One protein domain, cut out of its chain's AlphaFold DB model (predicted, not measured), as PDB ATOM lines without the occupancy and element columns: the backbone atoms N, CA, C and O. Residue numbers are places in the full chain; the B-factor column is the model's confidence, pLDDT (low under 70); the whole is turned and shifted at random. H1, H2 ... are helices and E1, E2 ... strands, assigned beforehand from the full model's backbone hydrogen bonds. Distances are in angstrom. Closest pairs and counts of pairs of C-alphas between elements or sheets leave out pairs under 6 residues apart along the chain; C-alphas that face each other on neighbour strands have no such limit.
ATOM      1  N   ALA A 400      -6.641  18.870 -45.004       86.62
ATOM      2  CA  ALA A 400      -6.088  17.716 -44.310       86.62
ATOM      3  C   ALA A 400      -5.842  16.588 -45.316       86.62
ATOM      4  O   ALA A 400      -6.574  16.468 -46.296       86.62
ATOM      5  N   LEU A 401      -4.840  15.746 -45.055       90.00
ATOM      6  CA  LEU A 401      -4.554  14.569 -45.879       90.00
ATOM      7  C   LEU A 401      -5.759  13.619 -45.836       90.00
ATOM      8  O   LEU A 401      -6.168  13.181 -44.757       90.00
ATOM      9  N   GLN A 402      -6.316  13.298 -47.002       90.38
ATOM     10  CA  GLN A 402      -7.534  12.484 -47.104       90.38
ATOM     11  C   GLN A 402      -7.224  11.010 -47.377       90.38
ATOM     12  O   GLN A 402      -7.869  10.133 -46.809       90.38
ATOM     13  N   SER A 403      -6.207  10.732 -48.198       90.75
ATOM     14  CA  SER A 403      -5.951   9.385 -48.738       90.75
ATOM     15  C   SER A 403      -4.777   8.658 -48.096       90.75
ATOM     16  O   SER A 403      -4.552   7.474 -48.370       90.75
ATOM     17  N   LEU A 404      -4.014   9.341 -47.243       93.06
ATOM     18  CA  LEU A 404      -2.860   8.765 -46.568       93.06
ATOM     19  C   LEU A 404      -2.603   9.402 -45.200       93.06
ATOM     20  O   LEU A 404      -2.928  10.559 -44.951       93.06
ATOM     21  N   ARG A 405      -1.977   8.638 -44.306       92.38
ATOM     22  CA  ARG A 405      -1.509   9.075 -42.993       92.38
ATOM     23  C   ARG A 405      -0.016   8.817 -42.896       92.38
ATOM     24  O   ARG A 405       0.438   7.699 -43.119       92.38
ATOM     25  N   ILE A 406       0.742   9.846 -42.528       93.69
ATOM     26  CA  ILE A 406       2.201   9.788 -42.390       93.69
ATOM     27  C   ILE A 406       2.539   9.820 -40.890       93.69
ATOM     28  O   ILE A 406       2.498  10.895 -40.287       93.69
ATOM     29  N   PRO A 407       2.838   8.674 -40.243       91.62
ATOM     30  CA  PRO A 407       3.121   8.641 -38.808       91.62
ATOM     31  C   PRO A 407       4.296   9.551 -38.432       91.62
ATOM     32  O   PRO A 407       5.341   9.522 -39.075       91.62
ATOM     33  N   GLY A 408       4.140  10.374 -37.398       88.38
ATOM     34  CA  GLY A 408       5.202  11.274 -36.939       88.38
ATOM     35  C   GLY A 408       5.490  12.480 -37.844       88.38
ATOM     36  O   GLY A 408       6.480  13.157 -37.602       88.38
ATOM     37  N   ALA A 409       4.670  12.756 -38.866       91.44
ATOM     38  CA  ALA A 409       4.730  14.026 -39.592       91.44
ATOM     39  C   ALA A 409       3.926  15.112 -38.864       91.44
ATOM     40  O   ALA A 409       2.809  14.860 -38.400       91.44
ATOM     41  N   GLU A 410       4.474  16.324 -38.800       91.38
ATOM     42  CA  GLU A 410       3.797  17.472 -38.196       91.38
ATOM     43  C   GLU A 410       2.832  18.154 -39.187       91.38
ATOM     44  O   GLU A 410       3.079  18.142 -40.401       91.38
ATOM     45  N   PRO A 411       1.725  18.755 -38.710       89.94
ATOM     46  CA  PRO A 411       0.875  19.605 -39.539       89.94
ATOM     47  C   PRO A 411       1.655  20.774 -40.147       89.94
ATOM     48  O   PRO A 411       2.630  21.256 -39.575       89.94
ATOM     49  N   HIS A 412       1.204  21.269 -41.298       91.25
ATOM     50  CA  HIS A 412       1.806  22.453 -41.905       91.25
ATOM     51  C   HIS A 412       1.702  23.679 -40.964       91.25
ATOM     52  O   HIS A 412       0.634  23.909 -40.394       91.25
ATOM     53  N   PRO A 413       2.776  24.484 -40.790       87.56
ATOM     54  CA  PRO A 413       2.806  25.586 -39.816       87.56
ATOM     55  C   PRO A 413       1.790  26.696 -40.121       87.56
ATOM     56  O   PRO A 413       1.291  27.364 -39.217       87.56
ATOM     57  N   THR A 414       1.463  26.888 -41.399       88.69
ATOM     58  CA  THR A 414       0.367  27.760 -41.848       88.69
ATOM     59  C   THR A 414      -0.914  26.951 -42.001       88.69
ATOM     60  O   THR A 414      -0.868  25.864 -42.576       88.69
ATOM     61  N   ARG A 415      -2.060  27.508 -41.581       86.69
ATOM     62  CA  ARG A 415      -3.383  26.915 -41.827       86.69
ATOM     63  C   ARG A 415      -3.659  26.872 -43.326       86.69
ATOM     64  O   ARG A 415      -3.854  27.909 -43.956       86.69
ATOM     65  N   LEU A 416      -3.629  25.670 -43.883       89.00
ATOM     66  CA  LEU A 416      -3.929  25.425 -45.283       89.00
ATOM     67  C   LEU A 416      -5.440  25.253 -45.451       89.00
ATOM     68  O   LEU A 416      -6.107  24.676 -44.592       89.00
ATOM     69  N   VAL A 417      -5.973  25.761 -46.557       89.50
ATOM     70  CA  VAL A 417      -7.385  25.617 -46.922       89.50
ATOM     71  C   VAL A 417      -7.502  25.086 -48.344       89.50
ATOM     72  O   VAL A 417      -6.647  25.356 -49.186       89.50
ATOM     73  N   GLN A 418      -8.575  24.356 -48.614       83.25
ATOM     74  CA  GLN A 418      -8.956  23.858 -49.932       83.25
ATOM     75  C   GLN A 418     -10.388  24.267 -50.253       83.25
ATOM     76  O   GLN A 418     -11.159  24.603 -49.360       83.25
ATOM     77  N   SER A 419     -10.761  24.268 -51.531       83.88
ATOM     78  CA  SER A 419     -12.160  24.512 -51.887       83.88
ATOM     79  C   SER A 419     -13.037  23.353 -51.410       83.88
ATOM     80  O   SER A 419     -12.598  22.201 -51.417       83.88
ATOM     81  N   ALA A 420     -14.291  23.635 -51.052       77.94
ATOM     82  CA  ALA A 420     -15.249  22.593 -50.657       77.94
ATOM     83  C   ALA A 420     -15.414  21.502 -51.742       77.94
ATOM     84  O   ALA A 420     -15.580  20.321 -51.444       77.94
ATOM     85  N   ALA A 421     -15.282  21.877 -53.022       74.81
ATOM     86  CA  ALA A 421     -15.280  20.934 -54.139       74.81
ATOM     87  C   ALA A 421     -14.093  19.956 -54.081       74.81
ATOM     88  O   ALA A 421     -14.292  18.754 -54.228       74.81
ATOM     89  N   MET A 422     -12.875  20.448 -53.826       79.06
ATOM     90  CA  MET A 422     -11.703  19.581 -53.650       79.06
ATOM     91  C   MET A 422     -11.815  18.718 -52.390       79.06
ATOM     92  O   MET A 422     -11.457  17.550 -52.429       79.06
ATOM     93  N   ALA A 423     -12.387  19.252 -51.306       80.06
ATOM     94  CA  ALA A 423     -12.585  18.501 -50.068       80.06
ATOM     95  C   ALA A 423     -13.548  17.313 -50.212       80.06
ATOM     96  O   ALA A 423     -13.447  16.344 -49.463       80.06
ATOM     97  N   SER A 424     -14.464  17.360 -51.180       74.06
ATOM     98  CA  SER A 424     -15.456  16.303 -51.402       74.06
ATOM     99  C   SER A 424     -14.919  15.033 -52.076       74.06
ATOM    100  O   SER A 424     -15.621  14.019 -52.090       74.06
ATOM    101  N   VAL A 425     -13.703  15.066 -52.637       78.62
ATOM    102  CA  VAL A 425     -13.122  13.947 -53.391       78.62
ATOM    103  C   VAL A 425     -11.692  13.696 -52.934       78.62
ATOM    104  O   VAL A 425     -10.810  14.523 -53.142       78.62
ATOM    105  N   ALA A 426     -11.455  12.513 -52.372       84.31
ATOM    106  CA  ALA A 426     -10.129  12.110 -51.930       84.31
ATOM    107  C   ALA A 426      -9.181  11.853 -53.128       84.31
ATOM    108  O   ALA A 426      -9.594  11.215 -54.105       84.31
ATOM    109  N   PRO A 427      -7.907  12.288 -53.062       84.75
ATOM    110  CA  PRO A 427      -6.882  11.945 -54.051       84.75
ATOM    111  C   PRO A 427      -6.702  10.420 -54.229       84.75
ATOM    112  O   PRO A 427      -7.008   9.651 -53.312       84.75
ATOM    113  N   PRO A 428      -6.176   9.926 -55.367       88.38
ATOM    114  CA  PRO A 428      -5.936   8.491 -55.554       88.38
ATOM    115  C   PRO A 428      -4.952   7.956 -54.505       88.38
ATOM    116  O   PRO A 428      -4.066   8.679 -54.064       88.38
ATOM    117  N   LYS A 429      -5.069   6.693 -54.088       93.25
ATOM    118  CA  LYS A 429      -4.139   6.107 -53.108       93.25
ATOM    119  C   LYS A 429      -2.774   5.851 -53.768       93.25
ATOM    120  O   LYS A 429      -2.729   5.024 -54.676       93.25
ATOM    121  N   PRO A 430      -1.681   6.498 -53.321       91.50
ATOM    122  CA  PRO A 430      -0.377   6.319 -53.942       91.50
ATOM    123  C   PRO A 430       0.276   5.011 -53.485       91.50
ATOM    124  O   PRO A 430       0.114   4.579 -52.334       91.50
ATOM    125  N   SER A 431       1.055   4.407 -54.374       90.50
ATOM    126  CA  SER A 431       1.852   3.202 -54.147       90.50
ATOM    127  C   SER A 431       3.343   3.508 -53.932       90.50
ATOM    128  O   SER A 431       4.018   2.786 -53.195       90.50
ATOM    129  N   TYR A 432       3.837   4.614 -54.485       91.88
ATOM    130  CA  TYR A 432       5.223   5.051 -54.455       91.88
ATOM    131  C   TYR A 432       5.705   5.389 -53.041       91.88
ATOM    132  O   TYR A 432       5.069   6.130 -52.293       91.88
ATOM    133  N   ARG A 433       6.873   4.856 -52.671       92.56
ATOM    134  CA  ARG A 433       7.529   5.101 -51.382       92.56
ATOM    135  C   ARG A 433       8.866   5.821 -51.621       92.56
ATOM    136  O   ARG A 433       9.813   5.181 -52.076       92.56
ATOM    137  N   PRO A 434       8.967   7.140 -51.361       91.62
ATOM    138  CA  PRO A 434      10.204   7.874 -51.607       91.62
ATOM    139  C   PRO A 434      11.301   7.469 -50.616       91.62
ATOM    140  O   PRO A 434      11.040   7.279 -49.426       91.62
ATOM    141  N   MET A 435      12.542   7.413 -51.102       93.06
ATOM    142  CA  MET A 435      13.744   7.253 -50.280       93.06
ATOM    143  C   MET A 435      14.238   8.637 -49.856       93.06
ATOM    144  O   MET A 435      14.696   9.414 -50.693       93.06
ATOM    145  N   LEU A 436      14.110   8.970 -48.572       90.81
ATOM    146  CA  LEU A 436      14.386  10.310 -48.043       90.81
ATOM    147  C   LEU A 436      15.297  10.233 -46.809       90.81
ATOM    148  O   LEU A 436      15.354   9.192 -46.154       90.81
ATOM    149  N   PRO A 437      16.003  11.318 -46.443       91.06
ATOM    150  CA  PRO A 437      16.769  11.361 -45.202       91.06
ATOM    151  C   PRO A 437      15.913  11.009 -43.977       91.06
ATOM    152  O   PRO A 437      14.744  11.393 -43.895       91.06
ATOM    153  N   ALA A 438      16.494  10.315 -42.995       88.25
ATOM    154  CA  ALA A 438      15.764   9.835 -41.815       88.25
ATOM    155  C   ALA A 438      15.080  10.955 -40.999       88.25
ATOM    156  O   ALA A 438      14.079  10.710 -40.326       88.25
ATOM    157  N   ASP A 439      15.586  12.187 -41.076       89.56
ATOM    158  CA  ASP A 439      15.054  13.366 -40.390       89.56
ATOM    159  C   ASP A 439      14.040  14.167 -41.230       89.56
ATOM    160  O   ASP A 439      13.611  15.248 -40.832       89.56
ATOM    161  N   ILE A 440      13.600  13.659 -42.387       92.00
ATOM    162  CA  ILE A 440      12.721  14.420 -43.289       92.00
ATOM    163  C   ILE A 440      11.389  14.821 -42.638       92.00
ATOM    164  O   ILE A 440      10.852  15.886 -42.938       92.00
ATOM    165  N   ARG A 441      10.889  14.016 -41.690       89.94
ATOM    166  CA  ARG A 441       9.633  14.272 -40.962       89.94
ATOM    167  C   ARG A 441       9.709  15.483 -40.025       89.94
ATOM    168  O   ARG A 441       8.669  16.025 -39.680       89.94
ATOM    169  N   THR A 442      10.914  15.925 -39.648       87.94
ATOM    170  CA  THR A 442      11.126  17.165 -38.873       87.94
ATOM    171  C   THR A 442      11.430  18.369 -39.764       87.94
ATOM    172  O   THR A 442      11.523  19.491 -39.273       87.94
ATOM    173  N   ARG A 443      11.648  18.151 -41.067       90.25
ATOM    174  CA  ARG A 443      11.980  19.205 -42.040       90.25
ATOM    175  C   ARG A 443      10.782  19.622 -42.880       90.25
ATOM    176  O   ARG A 443      10.708  20.778 -43.286       90.25
ATOM    177  N   LEU A 444       9.885  18.682 -43.169       93.94
ATOM    178  CA  LEU A 444       8.713  18.888 -44.007       93.94
ATOM    179  C   LEU A 444       7.441  18.526 -43.250       93.94
ATOM    180  O   LEU A 444       7.369  17.518 -42.550       93.94
ATOM    181  N   SER A 445       6.417  19.345 -43.458       94.44
ATOM    182  CA  SER A 445       5.069  19.070 -42.972       94.44
ATOM    183  C   SER A 445       4.409  17.909 -43.715       94.44
ATOM    184  O   SER A 445       4.802  17.541 -44.824       94.44
ATOM    185  N   ASN A 446       3.337  17.375 -43.135       92.81
ATOM    186  CA  ASN A 446       2.524  16.320 -43.731       92.81
ATOM    187  C   ASN A 446       2.043  16.641 -45.164       92.81
ATOM    188  O   ASN A 446       2.148  15.778 -46.030       92.81
ATOM    189  N   ALA A 447       1.597  17.870 -45.439       92.56
ATOM    190  CA  ALA A 447       1.129  18.300 -46.762       92.56
ATOM    191  C   ALA A 447       2.269  18.379 -47.798       92.56
ATOM    192  O   ALA A 447       2.106  18.021 -48.966       92.56
ATOM    193  N   GLN A 448       3.460  18.807 -47.370       94.44
ATOM    194  CA  GLN A 448       4.644  18.820 -48.235       94.44
ATOM    195  C   GLN A 448       5.126  17.397 -48.536       94.44
ATOM    196  O   GLN A 448       5.474  17.097 -49.674       94.44
ATOM    197  N   LEU A 449       5.108  16.504 -47.542       94.75
ATOM    198  CA  LEU A 449       5.448  15.092 -47.733       94.75
ATOM    199  C   LEU A 449       4.444  14.377 -48.648       94.75
ATOM    200  O   LEU A 449       4.859  13.604 -49.506       94.75
ATOM    201  N   GLU A 450       3.148  14.670 -48.523       94.19
ATOM    202  CA  GLU A 450       2.113  14.187 -49.446       94.19
ATOM    203  C   GLU A 450       2.402  14.618 -50.891       94.19
ATOM    204  O   GLU A 450       2.342  13.799 -51.808       94.19
ATOM    205  N   THR A 451       2.821  15.869 -51.091       93.06
ATOM    206  CA  THR A 451       3.218  16.375 -52.416       93.06
ATOM    207  C   THR A 451       4.400  15.591 -52.991       93.06
ATOM    208  O   THR A 451       4.385  15.229 -54.165       93.06
ATOM    209  N   VAL A 452       5.415  15.289 -52.173       93.88
ATOM    210  CA  VAL A 452       6.582  14.492 -52.595       93.88
ATOM    211  C   VAL A 452       6.174  13.070 -52.988       93.88
ATOM    212  O   VAL A 452       6.650  12.560 -54.002       93.88
ATOM    213  N   ILE A 453       5.276  12.442 -52.224       94.44
ATOM    214  CA  ILE A 453       4.758  11.098 -52.520       94.44
ATOM    215  C   ILE A 453       4.047  11.086 -53.881       94.44
ATOM    216  O   ILE A 453       4.377  10.260 -54.728       94.44
ATOM    217  N   TYR A 454       3.129  12.025 -54.127       92.50
ATOM    218  CA  TYR A 454       2.396  12.085 -55.396       92.50
ATOM    219  C   TYR A 454       3.258  12.503 -56.587       92.50
ATOM    220  O   TYR A 454       3.046  12.012 -57.695       92.50
ATOM    221  N   ALA A 455       4.248  13.371 -56.375       91.38
ATOM    222  CA  ALA A 455       5.220  13.695 -57.413       91.38
ATOM    223  C   ALA A 455       5.989  12.439 -57.840       91.38
ATOM    224  O   ALA A 455       6.159  12.202 -59.032       91.38
ATOM    225  N   GLY A 456       6.406  11.614 -56.880       89.75
ATOM    226  CA  GLY A 456       7.056  10.344 -57.168       89.75
ATOM    227  C   GLY A 456       6.140   9.319 -57.839       89.75
ATOM    228  O   GLY A 456       6.575   8.676 -58.786       89.75
ATOM    229  N   GLU A 457       4.866   9.229 -57.433       90.69
ATOM    230  CA  GLU A 457       3.864   8.379 -58.100       90.69
ATOM    231  C   GLU A 457       3.770   8.701 -59.596       90.69
ATOM    232  O   GLU A 457       3.874   7.808 -60.430       90.69
ATOM    233  N   ALA A 458       3.664   9.987 -59.944       85.44
ATOM    234  CA  ALA A 458       3.561  10.427 -61.334       85.44
ATOM    235  C   ALA A 458       4.809  10.102 -62.179       85.44
ATOM    236  O   ALA A 458       4.715  10.027 -63.401       85.44
ATOM    237  N   HIS A 459       5.972   9.922 -61.544       83.75
ATOM    238  CA  HIS A 459       7.241   9.611 -62.213       83.75
ATOM    239  C   HIS A 459       7.633   8.127 -62.118       83.75
ATOM    240  O   HIS A 459       8.658   7.738 -62.676       83.75
ATOM    241  N   ALA A 460       6.852   7.297 -61.418       80.94
ATOM    242  CA  ALA A 460       7.086   5.857 -61.326       80.94
ATOM    243  C   ALA A 460       6.622   5.105 -62.590       80.94
ATOM    244  O   ALA A 460       7.084   3.992 -62.861       80.94
TER     245      ALA A 460
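AT A GLANCE: This is residues 400 to 460 of the 627 residues of an uncharacterized protein of Actibacterium naphthalenivorans (UniProt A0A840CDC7). Long loops, residues 400 to 416 and 424 to 439, sweep round one straight helix, H3, with tiny E1 and H1 far out to one side and tiny H2 on the other. The printed part has 61 residues, with one named strand and three named helices in the order E1, H1, H2, H3. It is mostly helix, though under half of its residues are in named elements. It is compact, with a radius of gyration of the C-alphas of 12.0 A and spans of 35 by 29 by 16 A.

HOW THE PARTS SIT: Start at E1, residues 417 to 419, which pairs with no named strand; it and H1, residues 420 to 423, meet only through their link. H2, residues 440 to 443, and H3, residues 446 to 460, do likewise. H3 is apart from E1 and H1, and H2 is apart from them too. In H3 every O i to N i+4 pair is within hydrogen-bond range; H1 and H2 are too short for one.

IN THESE COORDINATES: Find C-alpha 417 at (-7.385, 25.617, -46.922), where E1 begins. H3 runs 21.0 A from C-alpha 446 to C-alpha 460 at (7.086, 5.857, -61.326).

THE WHOLE: The C-alphas of Ala 421 and Ala 438 are the two farthest apart, at 35.2 A. The H1 to H2 link is long, with 16 residues. The printed part has no cut, and no printed residue is under 70 in pLDDT.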